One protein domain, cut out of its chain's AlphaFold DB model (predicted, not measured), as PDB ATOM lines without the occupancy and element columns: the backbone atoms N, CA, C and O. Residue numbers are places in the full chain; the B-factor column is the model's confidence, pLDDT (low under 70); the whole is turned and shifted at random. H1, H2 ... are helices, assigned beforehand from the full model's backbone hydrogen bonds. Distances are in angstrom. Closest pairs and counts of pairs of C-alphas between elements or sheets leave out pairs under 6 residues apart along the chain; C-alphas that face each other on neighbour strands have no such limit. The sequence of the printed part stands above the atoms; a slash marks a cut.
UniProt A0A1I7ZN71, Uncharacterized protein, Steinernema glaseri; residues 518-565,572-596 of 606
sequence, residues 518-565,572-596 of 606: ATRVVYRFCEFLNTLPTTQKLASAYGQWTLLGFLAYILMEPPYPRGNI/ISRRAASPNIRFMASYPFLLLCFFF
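What this domain is: This is residues 518 to 565 and 572 to 596 of the 606 residues of an uncharacterized protein of Steinernema glaseri (UniProt A0A1I7ZN71). A long helix, H1, has a helix pair at one end and two shorter pieces of helix at the other: H2 and H3, crossed nearly at right angles, sit beyond the last residues of H1, while the short H4 packs on the first residues of H1 and H5 follows beyond H4, touching no helix. Between H3 and H4 the backbone makes a loose excursion whose two cut ends, residues 561 to 565 and 572 to 575, reach out from the helices. The printed part has 73 residues with five named helices, in the order H1 H2 H3 H4 H5, and no named strand. The class is all helix, with 45 of the 73 residues in the helices. The whole is loose, with a radius of gyration of the C-alphas of 14.1 A, and the C-alphas span 40 by 31 by 21 A along their three main axes.

How they stand to each other: H1, residues 518 to 531, is followed after a tight link of 1 residue by H2, residues 533 to 540. These two are close but not clearly touching; their closest C-alphas are those of Asn 530 and Gln 536, 6.4 A apart, and their lines are about perpendicular, at 88 degrees. A short link of 6 residues joins H2 to H3, residues 547 to 555. H2 and H3 touch, with the C-alphas of Leu 538 and Ala 552 closest at 5.6 A, and are about perpendicular, at 86 degrees. H1 and H3 are apart. After H3, residues 556 to 557 pair briefly with residues 578 to 579, antiparallel. H4, residues 582 to 585, touches H1, and H1 touches H4 with residues 518 to 523 alone; the closest C-alphas are those of Ala 518 and Ala 585, 4.7 A apart. A tight link of 1 residue leads from H4 to H5, residues 587 to 596. H4 and H5 are close but not clearly touching, and their closest C-alphas, of Met 584 and Leu 590, are 6.9 A apart. H5 is apart from H1, H2 and H3. Every O i to N i+4 pair is within hydrogen-bond range in H1, H2, H3 and H5, while H4 is too short for such a pair and has its 1 O i to N i+3 pair within range.

Where its parts are: H1 begins at C-alpha 518 at (0.632, 75.533, 18.183) and ends at C-alpha 531 at (10.040, 89.812, 28.808), 20.1 A from first to last C-alpha. H2, residues 533 to 540, measures 10.6 A, and H3, residues 547 to 555, measures 12.4 A. H4, residues 582 to 585, is 5.6 A long. H5, residues 587 to 596, measures 14.1 A and ends at C-alpha 596 at (9.232, 74.106, 3.583).

The domain as a whole: The two C-alphas farthest apart are those of Asn 564 and Phe 595, 44.8 A. The first and last printed C-alphas, of Ala 518 and Phe 596, are 17.0 A apart. Residues 566 to 571 are not printed, and C-alphas 565 and 572 are 8.9 A apart across this cut. The link across the cut, from H3 to H4, has 26 residues in the chain, 6 of them not printed; of the links that are printed whole, none is long. The mean pLDDT of the printed part is 81.3, and the model's confidence is under 70 in 9 residues, 561 to 565 and 572 to 575.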
ATOM      1  N   ALA A 518      -0.082  74.400  18.750       82.81
ATOM      2  CA  ALA A 518       0.632  75.533  18.183       82.81
ATOM      3  C   ALA A 518       0.180  76.857  18.821       82.81
ATOM      4  O   ALA A 518       1.033  77.676  19.147       82.81
ATOM      5  N   THR A 519      -1.118  77.053  19.105       82.44
ATOM      6  CA  THR A 519      -1.587  78.277  19.789       82.44
ATOM      7  C   THR A 519      -0.984  78.430  21.186       82.44
ATOM      8  O   THR A 519      -0.605  79.537  21.560       82.44
ATOM      9  N   ARG A 520      -0.816  77.333  21.944       79.88
ATOM     10  CA  ARG A 520      -0.189  77.363  23.278       79.88
ATOM     11  C   ARG A 520       1.315  77.644  23.207       79.88
ATOM     12  O   ARG A 520       1.816  78.443  23.996       79.88
ATOM     13  N   VAL A 521       2.028  77.025  22.262       83.50
ATOM     14  CA  VAL A 521       3.466  77.280  22.036       83.50
ATOM     15  C   VAL A 521       3.685  78.732  21.623       83.50
ATOM     16  O   VAL A 521       4.517  79.422  22.205       83.50
ATOM     17  N   VAL A 522       2.881  79.221  20.683       84.88
ATOM     18  CA  VAL A 522       2.912  80.610  20.223       84.88
ATOM     19  C   VAL A 522       2.551  81.574  21.356       84.88
ATOM     20  O   VAL A 522       3.210  82.597  21.502       84.88
ATOM     21  N   TYR A 523       1.583  81.239  22.217       82.56
ATOM     22  CA  TYR A 523       1.255  82.035  23.406       82.56
ATOM     23  C   TYR A 523       2.443  82.141  24.374       82.56
ATOM     24  O   TYR A 523       2.787  83.243  24.803       82.56
ATOM     25  N   ARG A 524       3.097  81.016  24.696       81.19
ATOM     26  CA  ARG A 524       4.293  80.995  25.558       81.19
ATOM     27  C   ARG A 524       5.456  81.750  24.929       81.19
ATOM     28  O   ARG A 524       6.165  82.468  25.625       81.19
ATOM     29  N   PHE A 525       5.619  81.641  23.615       82.75
ATOM     30  CA  PHE A 525       6.632  82.394  22.893       82.75
ATOM     31  C   PHE A 525       6.322  83.898  22.892       82.75
ATOM     32  O   PHE A 525       7.214  84.689  23.157       82.75
ATOM     33  N   CYS A 526       5.064  84.316  22.725       83.00
ATOM     34  CA  CYS A 526       4.657  85.708  22.934       83.00
ATOM     35  C   CYS A 526       4.931  86.182  24.365       83.00
ATOM     36  O   CYS A 526       5.357  87.314  24.560       83.00
ATOM     37  N   GLU A 527       4.656  85.359  25.377       80.25
ATOM     38  CA  GLU A 527       4.941  85.670  26.782       80.25
ATOM     39  C   GLU A 527       6.443  85.883  27.006       80.25
ATOM     40  O   GLU A 527       6.830  86.902  27.570       80.25
ATOM     41  N   PHE A 528       7.283  85.008  26.447       84.12
ATOM     42  CA  PHE A 528       8.736  85.174  26.426       84.12
ATOM     43  C   PHE A 528       9.171  86.432  25.664       84.12
ATOM     44  O   PHE A 528       9.968  87.214  26.165       84.12
ATOM     45  N   LEU A 529       8.607  86.701  24.484       82.25
ATOM     46  CA  LEU A 529       8.907  87.926  23.747       82.25
ATOM     47  C   LEU A 529       8.544  89.168  24.561       82.25
ATOM     48  O   LEU A 529       9.241  90.161  24.449       82.25
ATOM     49  N   ASN A 530       7.514  89.138  25.412       82.25
ATOM     50  CA  ASN A 530       7.152  90.275  26.268       82.25
ATOM     51  C   ASN A 530       8.134  90.532  27.428       82.25
ATOM     52  O   ASN A 530       8.100  91.618  28.010       82.25
ATOM     53  N   THR A 531       9.009  89.583  27.779       81.12
ATOM     54  CA  THR A 531      10.040  89.812  28.808       81.12
ATOM     55  C   THR A 531      11.269  90.531  28.256       81.12
ATOM     56  O   THR A 531      12.067  91.052  29.033       81.12
ATOM     57  N   LEU A 532      11.423  90.608  26.927       87.38
ATOM     58  CA  LEU A 532      12.569  91.267  26.310       87.38
ATOM     59  C   LEU A 532      12.478  92.808  26.447       87.38
ATOM     60  O   LEU A 532      11.414  93.400  26.249       87.38
ATOM     61  N   PRO A 533      13.597  93.509  26.718       84.69
ATOM     62  CA  PRO A 533      13.589  94.969  26.878       84.69
ATOM     63  C   PRO A 533      13.175  95.735  25.610       84.69
ATOM     64  O   PRO A 533      12.655  96.848  25.683       84.69
ATOM     65  N   THR A 534      13.419  95.164  24.429       83.81
ATOM     66  CA  THR A 534      13.115  95.779  23.125       83.81
ATOM     67  C   THR A 534      11.616  95.825  22.846       83.81
ATOM     68  O   THR A 534      11.094  96.850  22.415       83.81
ATOM     69  N   THR A 535      10.906  94.746  23.147       83.69
ATOM     70  CA  THR A 535       9.443  94.637  23.071       83.69
ATOM     71  C   THR A 535       8.759  95.468  24.145       83.69
ATOM     72  O   THR A 535       7.743  96.076  23.846       83.69
ATOM     73  N   GLN A 536       9.318  95.594  25.351       84.69
ATOM     74  CA  GLN A 536       8.768  96.512  26.361       84.69
ATOM     75  C   GLN A 536       8.871  97.984  25.931       84.69
ATOM     76  O   GLN A 536       7.916  98.740  26.107       84.69
ATOM     77  N   LYS A 537       9.983  98.382  25.291       84.50
ATOM     78  CA  LYS A 537      10.131  99.716  24.679       84.50
ATOM     79  C   LYS A 537       9.188  99.936  23.492       84.50
ATOM     80  O   LYS A 537       8.692 101.039  23.298       84.50
ATOM     81  N   LEU A 538       8.937  98.899  22.695       84.44
ATOM     82  CA  LEU A 538       7.974  98.969  21.595       84.44
ATOM     83  C   LEU A 538       6.532  99.070  22.127       84.44
ATOM     84  O   LEU A 538       5.744  99.861  21.619       84.44
ATOM     85  N   ALA A 539       6.211  98.339  23.198       84.06
ATOM     86  CA  ALA A 539       4.908  98.376  23.854       84.06
ATOM     87  C   ALA A 539       4.617  99.729  24.522       84.06
ATOM     88  O   ALA A 539       3.476 100.183  24.489       84.06
ATOM     89  N   SER A 540       5.626 100.400  25.090       84.81
ATOM     90  CA  SER A 540       5.463 101.743  25.667       84.81
ATOM     91  C   SER A 540       5.324 102.849  24.614       84.81
ATOM     92  O   SER A 540       4.736 103.892  24.897       84.81
ATOM     93  N   ALA A 541       5.813 102.615  23.392       83.94
ATOM     94  CA  ALA A 541       5.615 103.506  22.249       83.94
ATOM     95  C   ALA A 541       4.236 103.334  21.577       83.94
ATOM     96  O   ALA A 541       3.865 104.138  20.719       83.94
ATOM     97  N   TYR A 542       3.462 102.309  21.953       80.94
ATOM     98  CA  TYR A 542       2.143 102.029  21.387       80.94
ATOM     99  C   TYR A 542       1.172 103.198  21.642       80.94
ATOM    100  O   TYR A 542       0.890 103.545  22.786       80.94
ATOM    101  N   GLY A 543       0.650 103.807  20.572       76.69
ATOM    102  CA  GLY A 543      -0.239 104.977  20.644       76.69
ATOM    103  C   GLY A 543       0.464 106.339  20.573       76.69
ATOM    104  O   GLY A 543      -0.209 107.366  20.541       76.69
ATOM    105  N   GLN A 544       1.798 106.373  20.496       86.00
ATOM    106  CA  GLN A 544       2.549 107.600  20.223       86.00
ATOM    107  C   GLN A 544       2.626 107.870  18.713       86.00
ATOM    108  O   GLN A 544       2.821 106.952  17.917       86.00
ATOM    109  N   TRP A 545       2.555 109.143  18.311       81.00
ATOM    110  CA  TRP A 545       2.738 109.585  16.920       81.00
ATOM    111  C   TRP A 545       4.226 109.612  16.521       81.00
ATOM    112  O   TRP A 545       4.772 110.639  16.131       81.00
ATOM    113  N   THR A 546       4.914 108.478  16.661       87.44
ATOM    114  CA  THR A 546       6.322 108.290  16.277       87.44
ATOM    115  C   THR A 546       6.454 107.096  15.330       87.44
ATOM    116  O   THR A 546       5.579 106.235  15.289       87.44
ATOM    117  N   LEU A 547       7.559 106.995  14.577       82.94
ATOM    118  CA  LEU A 547       7.834 105.822  13.725       82.94
ATOM    119  C   LEU A 547       7.809 104.510  14.527       82.94
ATOM    120  O   LEU A 547       7.299 103.496  14.056       82.94
ATOM    121  N   LEU A 548       8.320 104.547  15.762       83.12
ATOM    122  CA  LEU A 548       8.297 103.407  16.673       83.12
ATOM    123  C   LEU A 548       6.870 103.078  17.135       83.12
ATOM    124  O   LEU A 548       6.513 101.905  17.197       83.12
ATOM    125  N   GLY A 549       6.037 104.091  17.393       84.38
ATOM    126  CA  GLY A 549       4.623 103.902  17.716       84.38
ATOM    127  C   GLY A 549       3.797 103.365  16.544       84.38
ATOM    128  O   GLY A 549       2.938 102.510  16.745       84.38
ATOM    129  N   PHE A 550       4.112 103.771  15.311       82.25
ATOM    130  CA  PHE A 550       3.515 103.206  14.096       82.25
ATOM    131  C   PHE A 550       3.889 101.727  13.909       82.25
ATOM    132  O   PHE A 550       3.023 100.893  13.645       82.25
ATOM    133  N   LEU A 551       5.162 101.371  14.120       80.06
ATOM    134  CA  LEU A 551       5.610  99.973  14.110       80.06
ATOM    135  C   LEU A 551       4.953  99.147  15.225       80.06
ATOM    136  O   LEU A 551       4.543  98.012  14.982       80.06
ATOM    137  N   ALA A 552       4.809  99.717  16.424       82.94
ATOM    138  CA  ALA A 552       4.105  99.079  17.533       82.94
ATOM    139  C   ALA A 552       2.634  98.814  17.180       82.94
ATOM    140  O   ALA A 552       2.133  97.728  17.454       82.94
ATOM    141  N   TYR A 553       1.967  99.758  16.510       81.31
ATOM    142  CA  TYR A 553       0.578  99.613  16.073       81.31
ATOM    143  C   TYR A 553       0.376  98.483  15.049       81.31
ATOM    144  O   TYR A 553      -0.636  97.791  15.092       81.31
ATOM    145  N   ILE A 554       1.339  98.265  14.149       78.81
ATOM    146  CA  ILE A 554       1.269  97.189  13.145       78.81
ATOM    147  C   ILE A 554       1.572  95.815  13.762       78.81
ATOM    148  O   ILE A 554       0.941  94.823  13.400       78.81
ATOM    149  N   LEU A 555       2.561  95.737  14.657       77.81
ATOM    150  CA  LEU A 555       3.114  94.463  15.136       77.81
ATOM    151  C   LEU A 555       2.489  93.956  16.446       77.81
ATOM    152  O   LEU A 555       2.600  92.765  16.756       77.81
ATOM    153  N   MET A 556       1.865  94.832  17.237       82.88
ATOM    154  CA  MET A 556       1.332  94.494  18.558       82.88
ATOM    155  C   MET A 556      -0.191  94.570  18.610       82.88
ATOM    156  O   MET A 556      -0.839  95.386  17.966       82.88
ATOM    157  N   GLU A 557      -0.771  93.710  19.436       80.75
ATOM    158  CA  GLU A 557      -2.156  93.811  19.856       80.75
ATOM    159  C   GLU A 557      -2.300  94.971  20.862       80.75
ATOM    160  O   GLU A 557      -1.434  95.112  21.734       80.75
ATOM    161  N   PRO A 558      -3.367  95.791  20.776       79.06
ATOM    162  CA  PRO A 558      -3.577  96.921  21.678       79.06
ATOM    163  C   PRO A 558      -3.662  96.506  23.148       79.06
ATOM    164  O   PRO A 558      -4.047  95.367  23.442       79.06
ATOM    165  N   PRO A 559      -3.374  97.446  24.070       76.31
ATOM    166  CA  PRO A 559      -3.511  97.211  25.499       76.31
ATOM    167  C   PRO A 559      -4.951  96.831  25.867       76.31
ATOM    168  O   PRO A 559      -5.917  97.186  25.186       76.31
ATOM    169  N   TYR A 560      -5.079  96.070  26.949       72.56
ATOM    170  CA  TYR A 560      -6.337  95.518  27.442       72.56
ATOM    171  C   TYR A 560      -6.575  95.965  28.895       72.56
ATOM    172  O   TYR A 560      -5.626  95.873  29.688       72.56
ATOM    173  N   PRO A 561      -7.795  96.402  29.291       66.38
ATOM    174  CA  PRO A 561      -9.101  96.375  28.592       66.38
ATOM    175  C   PRO A 561      -9.260  97.256  27.345       66.38
ATOM    176  O   PRO A 561      -8.665  98.320  27.267       66.38
ATOM    177  N   ARG A 562     -10.142  96.861  26.409       63.97
ATOM    178  CA  ARG A 562     -10.539  97.688  25.241       63.97
ATOM    179  C   ARG A 562     -11.801  98.541  25.456       63.97
ATOM    180  O   ARG A 562     -12.175  99.290  24.561       63.97
ATOM    181  N   GLY A 563     -12.477  98.405  26.596       66.50
ATOM    182  CA  GLY A 563     -13.726  99.108  26.908       66.50
ATOM    183  C   GLY A 563     -13.973  99.196  28.413       66.50
ATOM    184  O   GLY A 563     -13.148  98.723  29.196       66.50
ATOM    185  N   ASN A 564     -15.106  99.787  28.808       69.31
ATOM    186  CA  ASN A 564     -15.413 100.006  30.219       69.31
ATOM    187  C   ASN A 564     -15.887  98.716  30.897       69.31
ATOM    188  O   ASN A 564     -16.987  98.233  30.625       69.31
ATOM    189  N   ILE A 565     -15.067  98.164  31.789       68.75
ATOM    190  CA  ILE A 565     -15.289  96.852  32.415       68.75
ATOM    191  C   ILE A 565     -15.660  97.029  33.892       68.75
ATOM    192  O   ILE A 565     -15.072  97.876  34.556       68.75
ATOM    193  N   ILE A 572     -10.062  89.095  34.453       55.31
ATOM    194  CA  ILE A 572      -9.613  90.070  33.447       55.31
ATOM    195  C   ILE A 572      -8.259  90.636  33.861       55.31
ATOM    196  O   ILE A 572      -8.162  91.553  34.671       55.31
ATOM    197  N   SER A 573      -7.193  90.065  33.302       57.28
ATOM    198  CA  SER A 573      -5.821  90.519  33.540       57.28
ATOM    199  C   SER A 573      -5.523  91.793  32.743       57.28
ATOM    200  O   SER A 573      -5.816  91.864  31.552       57.28
ATOM    201  N   ARG A 574      -4.922  92.804  33.387       63.41
ATOM    202  CA  ARG A 574      -4.370  93.978  32.689       63.41
ATOM    203  C   ARG A 574      -3.178  93.533  31.852       63.41
ATOM    204  O   ARG A 574      -2.300  92.834  32.360       63.41
ATOM    205  N   ARG A 575      -3.126  93.953  30.589       69.94
ATOM    206  CA  ARG A 575      -1.986  93.655  29.716       69.94
ATOM    207  C   ARG A 575      -1.643  94.870  28.867       69.94
ATOM    208  O   ARG A 575      -2.523  95.455  28.237       69.94
ATOM    209  N   ALA A 576      -0.363  95.232  28.861       74.44
ATOM    210  CA  ALA A 576       0.180  96.213  27.929       74.44
ATOM    211  C   ALA A 576       0.117  95.682  26.486       74.44
ATOM    212  O   ALA A 576      -0.170  94.500  26.265       74.44
ATOM    213  N   ALA A 577       0.387  96.546  25.506       80.81
ATOM    214  CA  ALA A 577       0.473  96.125  24.112       80.81
ATOM    215  C   ALA A 577       1.461  94.955  23.970       80.81
ATOM    216  O   ALA A 577       2.540  94.972  24.562       80.81
ATOM    217  N   SER A 578       1.071  93.910  23.243       82.31
ATOM    218  CA  SER A 578       1.854  92.670  23.180       82.31
ATOM    219  C   SER A 578       1.879  92.092  21.769       82.31
ATOM    220  O   SER A 578       0.888  92.226  21.055       82.31
ATOM    221  N   PRO A 579       2.976  91.454  21.329       83.12
ATOM    222  CA  PRO A 579       3.077  90.931  19.976       83.12
ATOM    223  C   PRO A 579       2.060  89.806  19.764       83.12
ATOM    224  O   PRO A 579       1.920  88.917  20.610       83.12
ATOM    225  N   ASN A 580       1.374  89.823  18.620       79.00
ATOM    226  CA  ASN A 580       0.395  88.801  18.263       79.00
ATOM    227  C   ASN A 580       0.847  88.015  17.031       79.00
ATOM    228  O   ASN A 580       0.580  88.384  15.892       79.00
ATOM    229  N   ILE A 581       1.498  86.886  17.284       83.88
ATOM    230  CA  ILE A 581       1.925  85.923  16.259       83.88
ATOM    231  C   ILE A 581       0.999  84.699  16.196       83.88
ATOM    232  O   ILE A 581       1.361  83.672  15.628       83.88
ATOM    233  N   ARG A 582      -0.226  84.796  16.738       83.94
ATOM    234  CA  ARG A 582      -1.193  83.683  16.785       83.94
ATOM    235  C   ARG A 582      -1.517  83.100  15.407       83.94
ATOM    236  O   ARG A 582      -1.786  81.909  15.310       83.94
ATOM    237  N   PHE A 583      -1.407  83.891  14.338       84.62
ATOM    238  CA  PHE A 583      -1.587  83.413  12.963       84.62
ATOM    239  C   PHE A 583      -0.648  82.243  12.599       84.62
ATOM    240  O   PHE A 583      -1.017  81.406  11.773       84.62
ATOM    241  N   MET A 584       0.526  82.140  13.241       85.38
ATOM    242  CA  MET A 584       1.476  81.038  13.036       85.38
ATOM    243  C   MET A 584       0.927  79.686  13.512       85.38
ATOM    244  O   MET A 584       1.428  78.637  13.122       85.38
ATOM    245  N   ALA A 585      -0.119  79.694  14.340       86.44
ATOM    246  CA  ALA A 585      -0.797  78.489  14.795       86.44
ATOM    247  C   ALA A 585      -1.906  78.006  13.844       86.44
ATOM    248  O   ALA A 585      -2.542  76.987  14.113       86.44
ATOM    249  N   SER A 586      -2.168  78.716  12.744       90.75
ATOM    250  CA  SER A 586      -3.179  78.312  11.764       90.75
ATOM    251  C   SER A 586      -2.728  77.090  10.953       90.75
ATOM    252  O   SER A 586      -1.554  76.971  10.593       90.75
ATOM    253  N   TYR A 587      -3.654  76.180  10.624       89.81
ATOM    254  CA  TYR A 587      -3.338  75.005   9.798       89.81
ATOM    255  C   TYR A 587      -2.688  75.357   8.446       89.81
ATOM    256  O   TYR A 587      -1.723  74.682   8.087       89.81
ATOM    257  N   PRO A 588      -3.109  76.415   7.717       91.31
ATOM    258  CA  PRO A 588      -2.439  76.828   6.484       91.31
ATOM    259  C   PRO A 588      -0.968  77.210   6.692       91.31
ATOM    260  O   PRO A 588      -0.117  76.835   5.887       91.31
ATOM    261  N   PHE A 589      -0.651  77.919   7.781       89.56
ATOM    262  CA  PHE A 589       0.724  78.316   8.085       89.56
ATOM    263  C   PHE A 589       1.590  77.111   8.463       89.56
ATOM    264  O   PHE A 589       2.695  76.954   7.950       89.56
ATOM    265  N   LEU A 590       1.070  76.215   9.305       89.69
ATOM    266  CA  LEU A 590       1.778  74.994   9.697       89.69
ATOM    267  C   LEU A 590       2.046  74.076   8.501       89.69
ATOM    268  O   LEU A 590       3.121  73.490   8.402       89.69
ATOM    269  N   LEU A 591       1.096  73.983   7.573       90.25
ATOM    270  CA  LEU A 591       1.233  73.212   6.342       90.25
ATOM    271  C   LEU A 591       2.270  73.839   5.394       90.25
ATOM    272  O   LEU A 591       3.060  73.115   4.791       90.25
ATOM    273  N   LEU A 592       2.355  75.173   5.333       92.06
ATOM    274  CA  LEU A 592       3.437  75.868   4.630       92.06
ATOM    275  C   LEU A 592       4.804  75.557   5.258       92.06
ATOM    276  O   LEU A 592       5.740  75.211   4.536       92.06
ATOM    277  N   CYS A 593       4.920  75.609   6.589       89.12
ATOM    278  CA  CYS A 593       6.141  75.216   7.297       89.12
ATOM    279  C   CYS A 593       6.506  73.749   7.037       89.12
ATOM    280  O   CYS A 593       7.674  73.441   6.815       89.12
ATOM    281  N   PHE A 594       5.520  72.853   7.014       90.19
ATOM    282  CA  PHE A 594       5.728  71.439   6.722       90.19
ATOM    283  C   PHE A 594       6.281  71.222   5.307       90.19
ATOM    284  O   PHE A 594       7.285  70.529   5.148       90.19
ATOM    285  N   PHE A 595       5.710  71.871   4.287       92.19
ATOM    286  CA  PHE A 595       6.247  71.808   2.925       92.19
ATOM    287  C   PHE A 595       7.638  72.427   2.803       92.19
ATOM    288  O   PHE A 595       8.478  71.910   2.067       92.19
ATOM    289  N   PHE A 596       7.905  73.508   3.536       92.31
ATOM    290  CA  PHE A 596       9.232  74.106   3.583       92.31
ATOM    291  C   PHE A 596      10.265  73.137   4.177       92.31
ATOM    292  O   PHE A 596      11.326  72.947   3.588       92.31
TER     293      PHE A 596